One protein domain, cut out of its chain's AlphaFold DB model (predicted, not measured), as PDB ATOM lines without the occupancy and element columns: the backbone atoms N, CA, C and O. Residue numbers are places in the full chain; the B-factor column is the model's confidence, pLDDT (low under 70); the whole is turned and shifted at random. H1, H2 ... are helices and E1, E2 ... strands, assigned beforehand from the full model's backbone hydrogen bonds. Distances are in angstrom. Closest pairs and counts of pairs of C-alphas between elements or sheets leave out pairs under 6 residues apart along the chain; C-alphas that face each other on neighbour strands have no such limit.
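What this domain is: This is residues 15 to 132 of the 133 residues of an uncharacterized protein of Candidatus Parcubacteria bacterium (UniProt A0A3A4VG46). A strongly twisted sheet of four strands has H1 and H3 over one face, while a small hairpin, E4 and E5, lies at the far end of the long axis from H1. The long link, residues 54 to 74, reaches from E2 past this hairpin, and its residues 70 to 71 pair with E5. The printed part has 118 residues, with E1, H1, E2, H2, H3, E3, E4, E5 and E6 in chain order; the mixed sheet runs E1, E6, E3, E2. The class is mixed, helices and strands, with under half of the residues in named elements; the whole is compact, with a radius of gyration of the C-alphas of 13.5 A, and spans 41 by 27 by 26 A, only just elongated.

Where its parts are: The sheet holds E1, residues 15 to 19, from C-alpha 15 at (22.692, 12.154, 107.465); E6, 125 to 132, 20.6 A long, to C-alpha 132 at (34.771, 15.481, 110.268); E3, 96 to 101, 16.7 A; and E2, 48 to 53, 16.9 A. H1 is residues 26 to 37, 16.1 A; H2 75 to 78; H3 86 to 91; E4 106 to 108; E5 116 to 119.

How they stand to each other: E1 and E6 are parallel, with N 16 and O 128 2.8 A apart. E6 and E3 are antiparallel, N 98 to O 129 2.8 A, as are E3 and E2, N 50 to O 99 3.0 A. E1, H1 and E2 form a split strand-helix-strand unit, two strands running the same way with E6 and E3 between them, and a right-handed crossover. H1 and H3 on the same face make two layers, helices over a sheet. H1, at a height over the sheet of 9.0 A, runs slantwise to the strands; C-alphas 18 and 36 are its closest to E1, 5.9 A. H3, at 6.6 A, runs along them; C-alphas 51 and 86 are its closest to E2, 4.2 A. H2 only grazes the sheet. The hairpin E4 and E5 is antiparallel, N 107 to O 118 2.8 A, and apart from H1. Every O i to N i+4 pair is within hydrogen-bond range in H1 and H3; H2 is too short for one.

The domain as a whole: The C-alphas of Trp 24 and Glu 65 are the two farthest apart, 42.1 A. The printed part has no cut; E2 to H2 is the long link. The model's pLDDT is under 70 at residues 56 to 67, 83 and 110 to 113.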
ATOM      1  N   ILE A  15      21.393  11.916 106.824       89.94
ATOM      2  CA  ILE A  15      22.692  12.154 107.465       89.94
ATOM      3  C   ILE A  15      23.728  12.525 106.402       89.94
ATOM      4  O   ILE A  15      23.912  11.799 105.428       89.94
ATOM      5  N   TYR A  16      24.432  13.632 106.622       93.50
ATOM      6  CA  TYR A  16      25.521  14.131 105.788       93.50
ATOM      7  C   TYR A  16      26.795  14.300 106.614       93.50
ATOM      8  O   TYR A  16      26.749  14.410 107.839       93.50
ATOM      9  N   ILE A  17      27.941  14.342 105.935       94.94
ATOM     10  CA  ILE A  17      29.245  14.598 106.551       94.94
ATOM     11  C   ILE A  17      29.818  15.880 105.946       94.94
ATOM     12  O   ILE A  17      29.974  15.973 104.726       94.94
ATOM     13  N   ALA A  18      30.144  16.851 106.795       95.81
ATOM     14  CA  ALA A  18      30.899  18.042 106.429       95.81
ATOM     15  C   ALA A  18      32.356  17.872 106.876       95.81
ATOM     16  O   ALA A  18      32.645  17.756 108.066       95.81
ATOM     17  N   ASP A  19      33.272  17.835 105.908       95.88
ATOM     18  CA  ASP A  19      34.710  17.762 106.168       95.88
ATOM     19  C   ASP A  19      35.268  19.174 106.391       95.88
ATOM     20  O   ASP A  19      35.342  19.979 105.456       95.88
ATOM     21  N   VAL A  20      35.628  19.458 107.642       95.94
ATOM     22  CA  VAL A  20      36.198  20.729 108.108       95.94
ATOM     23  C   VAL A  20      37.676  20.592 108.492       95.94
ATOM     24  O   VAL A  20      38.275  21.560 108.948       95.94
ATOM     25  N   SER A  21      38.296  19.433 108.229       95.75
ATOM     26  CA  SER A  21      39.688  19.090 108.594       95.75
ATOM     27  C   SER A  21      40.758  20.054 108.075       95.75
ATOM     28  O   SER A  21      41.880  20.098 108.572       95.75
ATOM     29  N   LYS A  22      40.429  20.833 107.041       96.06
ATOM     30  CA  LYS A  22      41.338  21.812 106.434       96.06
ATOM     31  C   LYS A  22      41.305  23.187 107.104       96.06
ATOM     32  O   LYS A  22      42.067  24.057 106.688       96.06
ATOM     33  N   GLY A  23      40.412  23.404 108.067       93.69
ATOM     34  CA  GLY A  23      40.346  24.640 108.839       93.69
ATOM     35  C   GLY A  23      41.411  24.637 109.932       93.69
ATOM     36  O   GLY A  23      41.567  23.650 110.649       93.69
ATOM     37  N   TRP A  24      42.158  25.732 110.033       92.44
ATOM     38  CA  TRP A  24      43.270  25.905 110.972       92.44
ATOM     39  C   TRP A  24      42.823  26.501 112.315       92.44
ATOM     40  O   TRP A  24      43.564  26.443 113.293       92.44
ATOM     41  N   ASP A  25      41.605  27.035 112.359       92.06
ATOM     42  CA  ASP A  25      40.940  27.607 113.522       92.06
ATOM     43  C   ASP A  25      39.413  27.441 113.400       92.06
ATOM     44  O   ASP A  25      38.891  26.979 112.382       92.06
ATOM     45  N   THR A  26      38.677  27.825 114.443       90.00
ATOM     46  CA  THR A  26      37.213  27.704 114.473       90.00
ATOM     47  C   THR A  26      36.537  28.519 113.367       90.00
ATOM     48  O   THR A  26      35.526  28.082 112.813       90.00
ATOM     49  N   VAL A  27      37.095  29.678 113.005       90.88
ATOM     50  CA  VAL A  27      36.544  30.563 111.968       90.88
ATOM     51  C   VAL A  27      36.622  29.891 110.600       90.88
ATOM     52  O   VAL A  27      35.602  29.696 109.941       90.88
ATOM     53  N   SER A  28      37.805  29.429 110.195       93.19
ATOM     54  CA  SER A  28      37.989  28.729 108.919       93.19
ATOM     55  C   SER A  28      37.247  27.387 108.866       93.19
ATOM     56  O   SER A  28      36.747  27.004 107.806       93.19
ATOM     57  N   GLN A  29      37.100  26.679 109.990       94.25
ATOM     58  CA  GLN A  29      36.245  25.486 110.074       94.25
ATOM     59  C   GLN A  29      34.763  25.824 109.853       94.25
ATOM     60  O   GLN A  29      34.076  25.113 109.115       94.25
ATOM     61  N   THR A  30      34.287  26.931 110.424       93.19
ATOM     62  CA  THR A  30      32.921  27.442 110.230       93.19
ATOM     63  C   THR A  30      32.674  27.814 108.765       93.19
ATOM     64  O   THR A  30      31.662  27.425 108.178       93.19
ATOM     65  N   GLU A  31      33.623  28.494 108.118       93.56
ATOM     66  CA  GLU A  31      33.538  28.820 106.688       93.56
ATOM     67  C   GLU A  31      33.486  27.563 105.807       93.56
ATOM     68  O   GLU A  31      32.692  27.480 104.862       93.56
ATOM     69  N   LEU A  32      34.314  26.555 106.117       95.81
ATOM     70  CA  LEU A  32      34.296  25.266 105.426       95.81
ATOM     71  C   LEU A  32      32.959  24.546 105.613       95.81
ATOM     72  O   LEU A  32      32.430  23.995 104.642       95.81
ATOM     73  N   PHE A  33      32.396  24.590 106.820       95.50
ATOM     74  CA  PHE A  33      31.083  24.034 107.119       95.50
ATOM     75  C   PHE A  33      29.985  24.707 106.290       95.50
ATOM     76  O   PHE A  33      29.273  24.013 105.566       95.50
ATOM     77  N   ILE A  34      29.897  26.040 106.299       94.81
ATOM     78  CA  ILE A  34      28.901  26.793 105.515       94.81
ATOM     79  C   ILE A  34      29.060  26.497 104.016       94.81
ATOM     80  O   ILE A  34      28.085  26.261 103.298       94.81
ATOM     81  N   LYS A  35      30.302  26.429 103.524       95.31
ATOM     82  CA  LYS A  35      30.589  26.069 102.131       95.31
ATOM     83  C   LYS A  35      30.146  24.646 101.782       95.31
ATOM     84  O   LYS A  35      29.748  24.410 100.640       95.31
ATOM     85  N   ALA A  36      30.260  23.695 102.707       95.69
ATOM     86  CA  ALA A  36      29.776  22.330 102.522       95.69
ATOM     87  C   ALA A  36      28.244  22.278 102.556       95.69
ATOM     88  O   ALA A  36      27.635  21.687 101.666       95.69
ATOM     89  N   LEU A  37      27.635  22.956 103.529       95.06
ATOM     90  CA  LEU A  37      26.195  23.059 103.733       95.06
ATOM     91  C   LEU A  37      25.474  23.591 102.488       95.06
ATOM     92  O   LEU A  37      24.550  22.949 101.997       95.06
ATOM     93  N   ARG A  38      25.971  24.683 101.893       95.88
ATOM     94  CA  ARG A  38      25.427  25.290 100.660       95.88
ATOM     95  C   ARG A  38      25.447  24.372  99.430       95.88
ATOM     96  O   ARG A  38      24.826  24.683  98.419       95.88
ATOM     97  N   LYS A  39      26.188  23.260  99.478       96.25
ATOM     98  CA  LYS A  39      26.258  22.255  98.402       96.25
ATOM     99  C   LYS A  39      25.357  21.048  98.650       96.25
ATOM    100  O   LYS A  39      25.309  20.154  97.806       96.25
ATOM    101  N   MET A  40      24.701  20.973  99.807       94.62
ATOM    102  CA  MET A  40      23.825  19.859 100.148       94.62
ATOM    103  C   MET A  40      22.479  19.999  99.424       94.62
ATOM    104  O   MET A  40      21.990  21.112  99.247       94.62
ATOM    105  N   PRO A  41      21.847  18.888  99.010       94.81
ATOM    106  CA  PRO A  41      20.652  18.929  98.161       94.81
ATOM    107  C   PRO A  41      19.414  19.513  98.856       94.81
ATOM    108  O   PRO A  41      18.469  19.902  98.182       94.81
ATOM    109  N   PHE A  42      19.408  19.567 100.190       91.06
ATOM    110  CA  PHE A  42      18.314  20.131 100.983       91.06
ATOM    111  C   PHE A  42      18.469  21.635 101.249       91.06
ATOM    112  O   PHE A  42      17.587  22.237 101.858       91.06
ATOM    113  N   TYR A  43      19.604  22.233 100.873       94.56
ATOM    114  CA  TYR A  43      19.950  23.585 101.287       94.56
ATOM    115  C   TYR A  43      18.976  24.640 100.740       94.56
ATOM    116  O   TYR A  43      18.696  24.690  99.541       94.56
ATOM    117  N   ARG A  44      18.531  25.535 101.630       94.31
ATOM    118  CA  ARG A  44      17.871  26.811 101.323       94.31
ATOM    119  C   ARG A  44      18.240  27.844 102.393       94.31
ATOM    120  O   ARG A  44      18.519  27.478 103.530       94.31
ATOM    121  N   ALA A  45      18.217  29.129 102.042       91.00
ATOM    122  CA  ALA A  45      18.708  30.206 102.912       91.00
ATOM    123  C   ALA A  45      17.911  30.389 104.220       91.00
ATOM    124  O   ALA A  45      18.440  30.933 105.180       91.00
ATOM    125  N   SER A  46      16.650  29.948 104.265       93.50
ATOM    126  CA  SER A  46      15.762  30.122 105.422       93.50
ATOM    127  C   SER A  46      15.878  29.027 106.488       93.50
ATOM    128  O   SER A  46      15.124  29.052 107.453       93.50
ATOM    129  N   LEU A  47      16.752  28.033 106.314       95.31
ATOM    130  CA  LEU A  47      16.858  26.917 107.260       95.31
ATOM    131  C   LEU A  47      17.386  27.362 108.625       95.31
ATOM    132  O   LEU A  47      18.156  28.317 108.726       95.31
ATOM    133  N   LEU A  48      16.999  26.607 109.652       94.56
ATOM    134  CA  LEU A  48      17.462  26.791 111.023       94.56
ATOM    135  C   LEU A  48      18.468  25.699 111.402       94.56
ATOM    136  O   LEU A  48      18.364  24.557 110.951       94.56
ATOM    137  N   TYR A  49      19.418  26.041 112.263       94.38
ATOM    138  CA  TYR A  49      20.553  25.202 112.635       94.38
ATOM    139  C   TYR A  49      20.667  25.082 114.152       94.38
ATOM    140  O   TYR A  49      20.547  26.077 114.861       94.38
ATOM    141  N   SER A  50      20.938  23.875 114.650       92.62
ATOM    142  CA  SER A  50      21.163  23.598 116.076       92.62
ATOM    143  C   SER A  50      22.376  22.692 116.262       92.62
ATOM    144  O   SER A  50      22.511  21.707 115.541       92.62
ATOM    145  N   GLY A  51      23.259  23.011 117.207       91.75
ATOM    146  CA  GLY A  51      24.412  22.175 117.541       91.75
ATOM    147  C   GLY A  51      24.057  21.124 118.580       91.75
ATOM    148  O   GLY A  51      23.326  21.417 119.520       91.75
ATOM    149  N   PHE A  52      24.564  19.901 118.426       89.38
ATOM    150  CA  PHE A  52      24.313  18.823 119.382       89.38
ATOM    151  C   PHE A  52      25.345  17.682 119.272       89.38
ATOM    152  O   PHE A  52      26.163  17.636 118.350       89.38
ATOM    153  N   ASP A  53      25.275  16.724 120.202       88.19
ATOM    154  CA  ASP A  53      26.051  15.477 120.167       88.19
ATOM    155  C   ASP A  53      25.371  14.389 119.313       88.19
ATOM    156  O   ASP A  53      24.272  13.919 119.632       88.19
ATOM    157  N   ALA A  54      26.033  13.934 118.249       83.00
ATOM    158  CA  ALA A  54      25.563  12.872 117.363       83.00
ATOM    159  C   ALA A  54      25.217  11.563 118.092       83.00
ATOM    160  O   ALA A  54      24.389  10.798 117.594       83.00
ATOM    161  N   ASP A  55      25.793  11.303 119.270       80.94
ATOM    162  CA  ASP A  55      25.457  10.126 120.082       80.94
ATOM    163  C   ASP A  55      24.070  10.213 120.736       80.94
ATOM    164  O   ASP A  55      23.535   9.188 121.184       80.94
ATOM    165  N   GLY A  56      23.494  11.417 120.791       69.69
ATOM    166  CA  GLY A  56      22.141  11.688 121.267       69.69
ATOM    167  C   GLY A  56      21.052  11.392 120.234       69.69
ATOM    168  O   GLY A  56      19.881  11.305 120.605       69.69
ATOM    169  N   ILE A  57      21.408  11.200 118.955       67.81
ATOM    170  CA  ILE A  57      20.452  10.898 117.875       67.81
ATOM    171  C   ILE A  57      19.655   9.638 118.233       67.81
ATOM    172  O   ILE A  57      20.220   8.565 118.437       67.81
ATOM    173  N   GLY A  58      18.328   9.776 118.313       55.78
ATOM    174  CA  GLY A  58      17.408   8.677 118.622       55.78
ATOM    175  C   GLY A  58      17.302   8.285 120.102       55.78
ATOM    176  O   GLY A  58      16.570   7.349 120.405       55.78
ATOM    177  N   LYS A  59      17.996   8.972 121.026       55.59
ATOM    178  CA  LYS A  59      17.951   8.670 122.475       55.59
ATOM    179  C   LYS A  59      17.148   9.666 123.310       55.59
ATOM    180  O   LYS A  59      16.661   9.304 124.375       55.59
ATOM    181  N   SER A  60      17.014  10.904 122.852       50.69
ATOM    182  CA  SER A  60      16.328  11.975 123.594       50.69
ATOM    183  C   SER A  60      15.856  13.102 122.679       50.69
ATOM    184  O   SER A  60      15.778  14.258 123.085       50.69
ATOM    185  N   TRP A  61      15.611  12.780 121.412       54.78
ATOM    186  CA  TRP A  61      15.144  13.770 120.457       54.78
ATOM    187  C   TRP A  61      13.666  14.009 120.690       54.78
ATOM    188  O   TRP A  61      12.888  13.059 120.756       54.78
ATOM    189  N   HIS A  62      13.322  15.286 120.840       56.62
ATOM    190  CA  HIS A  62      11.955  15.780 120.846       56.62
ATOM    191  C   HIS A  62      11.145  15.044 119.775       56.62
ATOM    192  O   HIS A  62      11.607  14.883 118.644       56.62
ATOM    193  N   SER A  63       9.994  14.503 120.158       50.06
ATOM    194  CA  SER A  63       9.131  13.739 119.261       50.06
ATOM    195  C   SER A  63       7.967  14.613 118.796       50.06
ATOM    196  O   SER A  63       7.795  15.734 119.268       50.06
ATOM    197  N   ALA A  64       7.145  14.096 117.880       47.28
ATOM    198  CA  ALA A  64       5.859  14.713 117.534       47.28
ATOM    199  C   ALA A  64       4.966  14.954 118.762       47.28
ATOM    200  O   ALA A  64       4.144  15.862 118.778       47.28
ATOM    201  N   GLU A  65       5.086  14.057 119.741       45.53
ATOM    202  CA  GLU A  65       4.160  13.891 120.860       45.53
ATOM    203  C   GLU A  65       4.630  14.661 122.101       45.53
ATOM    204  O   GLU A  65       3.804  15.099 122.896       45.53
ATOM    205  N   ASP A  66       5.944  14.870 122.235       57.97
ATOM    206  CA  ASP A  66       6.565  15.763 123.216       57.97
ATOM    207  C   ASP A  66       7.637  16.616 122.512       57.97
ATOM    208  O   ASP A  66       8.844  16.313 122.569       57.97
ATOM    209  N   PRO A  67       7.206  17.644 121.751       64.75
ATOM    210  CA  PRO A  67       8.113  18.535 121.058       64.75
ATOM    211  C   PRO A  67       8.757  19.451 122.098       64.75
ATOM    212  O   PRO A  67       8.293  20.559 122.364       64.75
ATOM    213  N   GLY A  68       9.820  18.977 122.739       76.25
ATOM    214  CA  GLY A  68      10.601  19.829 123.623       76.25
ATOM    215  C   GLY A  68      11.335  20.935 122.859       76.25
ATOM    216  O   GLY A  68      11.222  21.090 121.640       76.25
ATOM    217  N   VAL A  69      12.049  21.763 123.619       85.00
ATOM    218  CA  VAL A  69      12.606  23.023 123.123       85.00
ATOM    219  C   VAL A  69      13.878  22.787 122.318       85.00
ATOM    220  O   VAL A  69      14.885  22.331 122.854       85.00
ATOM    221  N   ILE A  70      13.852  23.201 121.056       87.12
ATOM    222  CA  ILE A  70      15.005  23.236 120.164       87.12
ATOM    223  C   ILE A  70      15.550  24.660 120.140       87.12
ATOM    224  O   ILE A  70      14.851  25.598 119.764       87.12
ATOM    225  N   TYR A  71      16.816  24.810 120.519       87.75
ATOM    226  CA  TYR A  71      17.546  26.064 120.369       87.75
ATOM    227  C   TYR A  71      18.237  26.065 119.009       87.75
ATOM    228  O   TYR A  71      19.175  25.297 118.777       87.75
ATOM    229  N   CYS A  72      17.729  26.880 118.092       90.12
ATOM    230  CA  CYS A  72      18.226  26.969 116.729       90.12
ATOM    231  C   CYS A  72      18.185  28.398 116.195       90.12
ATOM    232  O   CYS A  72      17.371  29.216 116.616       90.12
ATOM    233  N   THR A  73      19.050  28.673 115.228       91.81
ATOM    234  CA  THR A  73      19.186  29.994 114.611       91.81
ATOM    235  C   THR A  73      19.450  29.878 113.112       91.81
ATOM    236  O   THR A  73      19.652  28.777 112.602       91.81
ATOM    237  N   ASP A  74      19.404  30.991 112.393       92.25
ATOM    238  CA  ASP A  74      19.626  31.040 110.950       92.25
ATOM    239  C   ASP A  74      21.116  30.939 110.561       92.25
ATOM    240  O   ASP A  74      22.025  30.844 111.391       92.25
ATOM    241  N   GLU A  75      21.383  30.947 109.254       91.69
ATOM    242  CA  GLU A  75      22.749  30.867 108.731       91.69
ATOM    243  C   GLU A  75      23.596  32.101 109.074       91.69
ATOM    244  O   GLU A  75      24.815  31.989 109.191       91.69
ATOM    245  N   HIS A  76      22.981  33.277 109.244       88.69
ATOM    246  CA  HIS A  76      23.717  34.498 109.571       88.69
ATOM    247  C   HIS A  76      24.438  34.341 110.914       88.69
ATOM    248  O   HIS A  76      25.637  34.611 111.011       88.69
ATOM    249  N   ASN A  77      23.748  33.779 111.904       87.31
ATOM    250  CA  ASN A  77      24.292  33.536 113.237       87.31
ATOM    251  C   ASN A  77      25.358  32.423 113.285       87.31
ATOM    252  O   ASN A  77      26.156  32.388 114.220       87.31
ATOM    253  N   LEU A  78      25.464  31.557 112.264       86.56
ATOM    254  CA  LEU A  78      26.595  30.619 112.149       86.56
ATOM    255  C   LEU A  78      27.928  31.342 111.934       86.56
ATOM    256  O   LEU A  78      28.970  30.781 112.250       86.56
ATOM    257  N   THR A  79      27.919  32.560 111.387       82.50
ATOM    258  CA  THR A  79      29.148  33.328 111.104       82.50
ATOM    259  C   THR A  79      29.599  34.212 112.262       82.50
ATOM    260  O   THR A  79      30.697  34.760 112.220       82.50
ATOM    261  N   LEU A  80      28.762  34.363 113.288       81.81
ATOM    262  CA  LEU A  80      29.025  35.251 114.409       81.81
ATOM    263  C   LEU A  80      29.787  34.516 115.522       81.81
ATOM    264  O   LEU A  80      29.538  33.344 115.813       81.81
ATOM    265  N   GLU A  81      30.715  35.215 116.170       71.44
ATOM    266  CA  GLU A  81      31.473  34.705 117.320       71.44
ATOM    267  C   GLU A  81      30.703  34.938 118.630       71.44
ATOM    268  O   GLU A  81      31.114  35.718 119.486       71.44
ATOM    269  N   HIS A  82      29.548  34.289 118.787       71.94
ATOM    270  CA  HIS A  82      28.772  34.335 120.029       71.94
ATOM    271  C   HIS A  82      28.335  32.943 120.495       71.94
ATOM    272  O   HIS A  82      28.280  31.996 119.711       71.94
ATOM    273  N   ALA A  83      27.979  32.834 121.779       62.00
ATOM    274  CA  ALA A  83      27.611  31.576 122.436       62.00
ATOM    275  C   ALA A  83      26.455  30.830 121.745       62.00
ATOM    276  O   ALA A  83      26.428  29.603 121.758       62.00
ATOM    277  N   ASP A  84      25.546  31.560 121.091       70.62
ATOM    278  CA  ASP A  84      24.409  30.975 120.373       70.62
ATOM    279  C   ASP A  84      24.756  30.461 118.960       70.62
ATOM    280  O   ASP A  84      23.853  30.125 118.201       70.62
ATOM    281  N   ASN A  85      26.041  30.399 118.576       86.50
ATOM    282  CA  ASN A  85      26.483  29.831 117.300       86.50
ATOM    283  C   ASN A  85      26.394  28.287 117.340       86.50
ATOM    284  O   ASN A  85      27.184  27.645 118.045       86.50
ATOM    285  N   PRO A  86      25.504  27.657 116.546       90.88
ATOM    286  CA  PRO A  86      25.316  26.205 116.542       90.88
ATOM    287  C   PRO A  86      26.585  25.409 116.242       90.88
ATOM    288  O   PRO A  86      26.769  24.323 116.787       90.88
ATOM    289  N   PHE A  87      27.464  25.936 115.384       92.12
ATOM    290  CA  PHE A  87      28.719  25.280 115.041       92.12
ATOM    291  C   PHE A  87      29.638  25.207 116.258       92.12
ATOM    292  O   PHE A  87      30.058  24.118 116.639       92.12
ATOM    293  N   GLN A  88      29.885  26.344 116.911       90.81
ATOM    294  CA  GLN A  88      30.727  26.401 118.107       90.81
ATOM    295  C   GLN A  88      30.146  25.570 119.253       90.81
ATOM    296  O   GLN A  88      30.885  24.847 119.920       90.81
ATOM    297  N   TYR A  89      28.825  25.617 119.439       89.75
ATOM    298  CA  TYR A  89      28.146  24.801 120.438       89.75
ATOM    299  C   TYR A  89      28.346  23.300 120.181       89.75
ATOM    300  O   TYR A  89      28.654  22.552 121.107       89.75
ATOM    301  N   ALA A  90      28.255  22.854 118.921       92.38
ATOM    302  CA  ALA A  90      28.503  21.460 118.567       92.38
ATOM    303  C   ALA A  90      29.930  21.012 118.931       92.38
ATOM    304  O   ALA A  90      30.097  19.900 119.427       92.38
ATOM    305  N   LEU A  91      30.945  21.869 118.750       91.06
ATOM    306  CA  LEU A  91      32.352  21.546 119.045       91.06
ATOM    307  C   LEU A  91      32.629  21.210 120.519       91.06
ATOM    308  O   LEU A  91      33.658  20.606 120.814       91.06
ATOM    309  N   ALA A  92      31.734  21.569 121.443       90.25
ATOM    310  CA  ALA A  92      31.858  21.204 122.853       90.25
ATOM    311  C   ALA A  92      31.596  19.705 123.121       90.25
ATOM    312  O   ALA A  92      31.896  19.213 124.212       90.25
ATOM    313  N   TYR A  93      31.039  18.973 122.150       89.62
ATOM    314  CA  TYR A  93      30.677  17.562 122.281       89.62
ATOM    315  C   TYR A  93      31.716  16.614 121.686       89.62
ATOM    316  O   TYR A  93      32.511  16.969 120.819       89.62
ATOM    317  N   LYS A  94      31.673  15.351 122.128       90.06
ATOM    318  CA  LYS A  94      32.598  14.305 121.670       90.06
ATOM    319  C   LYS A  94      32.379  13.939 120.199       90.06
ATOM    320  O   LYS A  94      33.349  13.712 119.482       90.06
ATOM    321  N   ASN A  95      31.118  13.862 119.773       90.12
ATOM    322  CA  ASN A  95      30.731  13.561 118.399       90.12
ATOM    323  C   ASN A  95      29.891  14.722 117.839       90.12
ATOM    324  O   ASN A  95      28.668  14.635 117.794       90.12
ATOM    325  N   PRO A  96      30.517  15.837 117.433       93.19
ATOM    326  CA  PRO A  96      29.805  17.060 117.071       93.19
ATOM    327  C   PRO A  96      28.959  16.905 115.797       93.19
ATOM    328  O   PRO A  96      29.418  16.403 114.761       93.19
ATOM    329  N   ALA A  97      27.717  17.384 115.858       93.75
ATOM    330  CA  ALA A  97      26.800  17.428 114.728       93.75
ATOM    331  C   ALA A  97      25.905  18.673 114.748       93.75
ATOM    332  O   ALA A  97      25.701  19.313 115.778       93.75
ATOM    333  N   ILE A  98      25.361  18.995 113.574       94.38
ATOM    334  CA  ILE A  98      24.420  20.091 113.357       94.38
ATOM    335  C   ILE A  98      23.099  19.532 112.841       94.38
ATOM    336  O   ILE A  98      23.065  18.765 111.878       94.38
ATOM    337  N   GLY A  99      22.008  19.928 113.478       92.88
ATOM    338  CA  GLY A  99      20.645  19.624 113.067       92.88
ATOM    339  C   GLY A  99      20.150  20.738 112.183       92.88
ATOM    340  O   GLY A  99      20.340  21.905 112.515       92.88
ATOM    341  N   VAL A 100      19.540  20.371 111.066       93.88
ATOM    342  CA  VAL A 100      18.986  21.322 110.113       93.88
ATOM    343  C   VAL A 100      17.476  21.181 110.121       93.88
ATOM    344  O   VAL A 100      16.959  20.084 109.888       93.88
ATOM    345  N   TYR A 101      16.790  22.287 110.380       92.56
ATOM    346  CA  TYR A 101      15.351  22.324 110.572       92.56
ATOM    347  C   TYR A 101      14.660  23.200 109.533       92.56
ATOM    348  O   TYR A 101      15.168  24.240 109.109       92.56
ATOM    349  N   ASP A 102      13.475  22.753 109.142       93.25
ATOM    350  CA  ASP A 102      12.536  23.475 108.310       93.25
ATOM    351  C   ASP A 102      11.734  24.468 109.178       93.25
ATOM    352  O   ASP A 102      10.896  24.023 109.964       93.25
ATOM    353  N   PRO A 103      11.944  25.793 109.047       93.50
ATOM    354  CA  PRO A 103      11.227  26.790 109.849       93.50
ATOM    355  C   PRO A 103       9.708  26.752 109.647       93.50
ATOM    356  O   PRO A 103       8.970  27.063 110.577       93.50
ATOM    357  N   ASP A 104       9.223  26.329 108.472       93.06
ATOM    358  CA  ASP A 104       7.788  26.288 108.155       93.06
ATOM    359  C   ASP A 104       7.057  25.224 109.001       93.06
ATOM    360  O   ASP A 104       5.831  25.234 109.130       93.06
ATOM    361  N   LYS A 105       7.824  24.308 109.603       91.44
ATOM    362  CA  LYS A 105       7.370  23.197 110.447       91.44
ATOM    363  C   LYS A 105       7.701  23.393 111.928       91.44
ATOM    364  O   LYS A 105       7.534  22.470 112.728       91.44
ATOM    365  N   MET A 106       8.165  24.585 112.292       90.50
ATOM    366  CA  MET A 106       8.560  24.954 113.647       90.50
ATOM    367  C   MET A 106       7.603  26.015 114.212       90.50
ATOM    368  O   MET A 106       6.953  26.764 113.482       90.50
ATOM    369  N   GLU A 107       7.493  26.077 115.535       90.25
ATOM    370  CA  GLU A 107       6.834  27.161 116.260       90.25
ATOM    371  C   GLU A 107       7.866  27.937 117.071       90.25
ATOM    372  O   GLU A 107       8.520  27.328 117.918       90.25
ATOM    373  N   PRO A 108       8.019  29.255 116.875       87.50
ATOM    374  CA  PRO A 108       8.783  30.077 117.804       87.50
ATOM    375  C   PRO A 108       8.131  30.053 119.192       87.50
ATOM    376  O   PRO A 108       6.907  30.138 119.300       87.50
ATOM    377  N   LEU A 109       8.933  29.996 120.255       82.81
ATOM    378  CA  LEU A 109       8.471  30.108 121.639       82.81
ATOM    379  C   LEU A 109       8.589  31.563 122.120       82.81
ATOM    380  O   LEU A 109       9.678  31.991 122.511       82.81
ATOM    381  N   PRO A 110       7.483  32.332 122.196       69.81
ATOM    382  CA  PRO A 110       7.539  33.776 122.449       69.81
ATOM    383  C   PRO A 110       8.123  34.147 123.819       69.81
ATOM    384  O   PRO A 110       8.584  35.264 124.025       69.81
ATOM    385  N   SER A 111       8.083  33.223 124.780       68.25
ATOM    386  CA  SER A 111       8.487  33.448 126.171       68.25
ATOM    387  C   SER A 111       9.936  33.058 126.481       68.25
ATOM    388  O   SER A 111      10.351  33.203 127.632       68.25
ATOM    389  N   ARG A 112      10.701  32.525 125.512       61.16
ATOM    390  CA  ARG A 112      11.961  31.806 125.792       61.16
ATOM    391  C   ARG A 112      13.170  32.151 124.915       61.16
ATOM    392  O   ARG A 112      14.111  31.364 124.947       61.16
ATOM    393  N   ASN A 113      13.196  33.328 124.277       66.75
ATOM    394  CA  ASN A 113      14.223  33.805 123.321       66.75
ATOM    395  C   ASN A 113      13.829  33.544 121.851       66.75
ATOM    396  O   ASN A 113      13.148  32.566 121.557       66.75
ATOM    397  N   GLU A 114      14.275  34.406 120.934       76.50
ATOM    398  CA  GLU A 114      14.036  34.324 119.483       76.50
ATOM    399  C   GLU A 114      14.629  33.060 118.833       76.50
ATOM    400  O   GLU A 114      14.208  32.659 117.752       76.50
ATOM    401  N   PHE A 115      15.547  32.380 119.527       82.44
ATOM    402  CA  PHE A 115      16.167  31.128 119.080       82.44
ATOM    403  C   PHE A 115      15.446  29.862 119.566       82.44
ATOM    404  O   PHE A 115      15.790  28.755 119.149       82.44
ATOM    405  N   ALA A 116      14.458  29.978 120.454       86.00
ATOM    406  CA  ALA A 116      13.763  28.827 121.021       86.00
ATOM    407  C   ALA A 116      12.545  28.446 120.170       86.00
ATOM    408  O   ALA A 116      11.636  29.252 119.980       86.00
ATOM    409  N   HIS A 117      12.506  27.199 119.709       88.56
ATOM    410  CA  HIS A 117      11.441  26.672 118.862       88.56
ATOM    411  C   HIS A 117      10.929  25.317 119.367       88.56
ATOM    412  O   HIS A 117      11.640  24.594 120.063       88.56
ATOM    413  N   THR A 118       9.714  24.939 118.981       88.06
ATOM    414  CA  THR A 118       9.188  23.568 119.101       88.06
ATOM    415  C   THR A 118       8.818  23.026 117.725       88.06
ATOM    416  O   THR A 118       8.521  23.786 116.802       88.06
ATOM    417  N   MET A 119       8.845  21.704 117.553       85.88
ATOM    418  CA  MET A 119       8.399  21.086 116.300       85.88
ATOM    419  C   MET A 119       6.873  21.022 116.246       85.88
ATOM    420  O   MET A 119       6.245  20.498 117.163       85.88
ATOM    421  N   LYS A 120       6.287  21.495 115.143       84.38
ATOM    422  CA  LYS A 120       4.870  21.259 114.801       84.38
ATOM    423  C   LYS A 120       4.683  19.952 114.040       84.38
ATOM    424  O   LYS A 120       3.633  19.326 114.119       84.38
ATOM    425  N   ASP A 121       5.703  19.573 113.275       82.44
ATOM    426  CA  ASP A 121       5.715  18.401 112.410       82.44
ATOM    427  C   ASP A 121       7.029  17.625 112.638       82.44
ATOM    428  O   ASP A 121       8.102  18.233 112.622       82.44
ATOM    429  N   PRO A 122       6.992  16.293 112.825       75.81
ATOM    430  CA  PRO A 122       8.190  15.457 113.009       75.81
ATOM    431  C   PRO A 122       9.201  15.536 111.868       75.81
ATOM    432  O   PRO A 122      10.378  15.232 112.048       75.81
ATOM    433  N   SER A 123       8.746  15.938 110.683       82.75
ATOM    434  CA  SER A 123       9.576  16.163 109.506       82.75
ATOM    435  C   SER A 123      10.229  17.552 109.474       82.75
ATOM    436  O   SER A 123      10.800  17.922 108.446       82.75
ATOM    437  N   ALA A 124      10.153  18.325 110.569       89.00
ATOM    438  CA  ALA A 124      10.880  19.582 110.723       89.00
ATOM    439  C   ALA A 124      12.393  19.364 110.651       89.00
ATOM    440  O   ALA A 124      13.083  20.131 109.990       89.00
ATOM    441  N   LEU A 125      12.920  18.305 111.266       88.81
ATOM    442  CA  LEU A 125      14.329  17.945 111.135       88.81
ATOM    443  C   LEU A 125      14.584  17.288 109.771       88.81
ATOM    444  O   LEU A 125      14.310  16.106 109.563       88.81
ATOM    445  N   ILE A 126      15.153  18.053 108.845       89.75
ATOM    446  CA  ILE A 126      15.387  17.607 107.467       89.75
ATOM    447  C   ILE A 126      16.703  16.841 107.315       89.75
ATOM    448  O   ILE A 126      16.802  15.896 106.524       89.75
ATOM    449  N   ALA A 127      17.726  17.240 108.071       92.00
ATOM    450  CA  ALA A 127      19.054  16.672 107.953       92.00
ATOM    451  C   ALA A 127      19.851  16.771 109.251       92.00
ATOM    452  O   ALA A 127      19.648  17.656 110.081       92.00
ATOM    453  N   ILE A 128      20.812  15.864 109.371       92.12
ATOM    454  CA  ILE A 128      21.864  15.895 110.376       92.12
ATOM    455  C   ILE A 128      23.196  15.967 109.645       92.12
ATOM    456  O   ILE A 128      23.500  15.115 108.811       92.12
ATOM    457  N   VAL A 129      24.015  16.955 109.981       94.62
ATOM    458  CA  VAL A 129      25.350  17.137 109.418       94.62
ATOM    459  C   VAL A 129      26.388  16.818 110.485       94.62
ATOM    460  O   VAL A 129      26.566  17.574 111.435       94.62
ATOM    461  N   ARG A 130      27.086  15.693 110.334       93.88
ATOM    462  CA  ARG A 130      28.216  15.317 111.192       93.88
ATOM    463  C   ARG A 130      29.474  16.051 110.751       93.88
ATOM    464  O   ARG A 130      29.732  16.156 109.549       93.88
ATOM    465  N   LEU A 131      30.267  16.515 111.711       93.75
ATOM    466  CA  LEU A 131      31.534  17.179 111.425       93.75
ATOM    467  C   LEU A 131      32.673  16.156 111.397       93.75
ATOM    468  O   LEU A 131      32.775  15.297 112.272       93.75
ATOM    469  N   LYS A 132      33.528  16.247 110.379       93.31
ATOM    470  CA  LYS A 132      34.771  15.481 110.268       93.31
ATOM    471  C   LYS A 132      35.953  16.447 110.355       93.31
ATOM    472  O   LYS A 132      36.021  17.382 109.557       93.31
TER     473      LYS A 132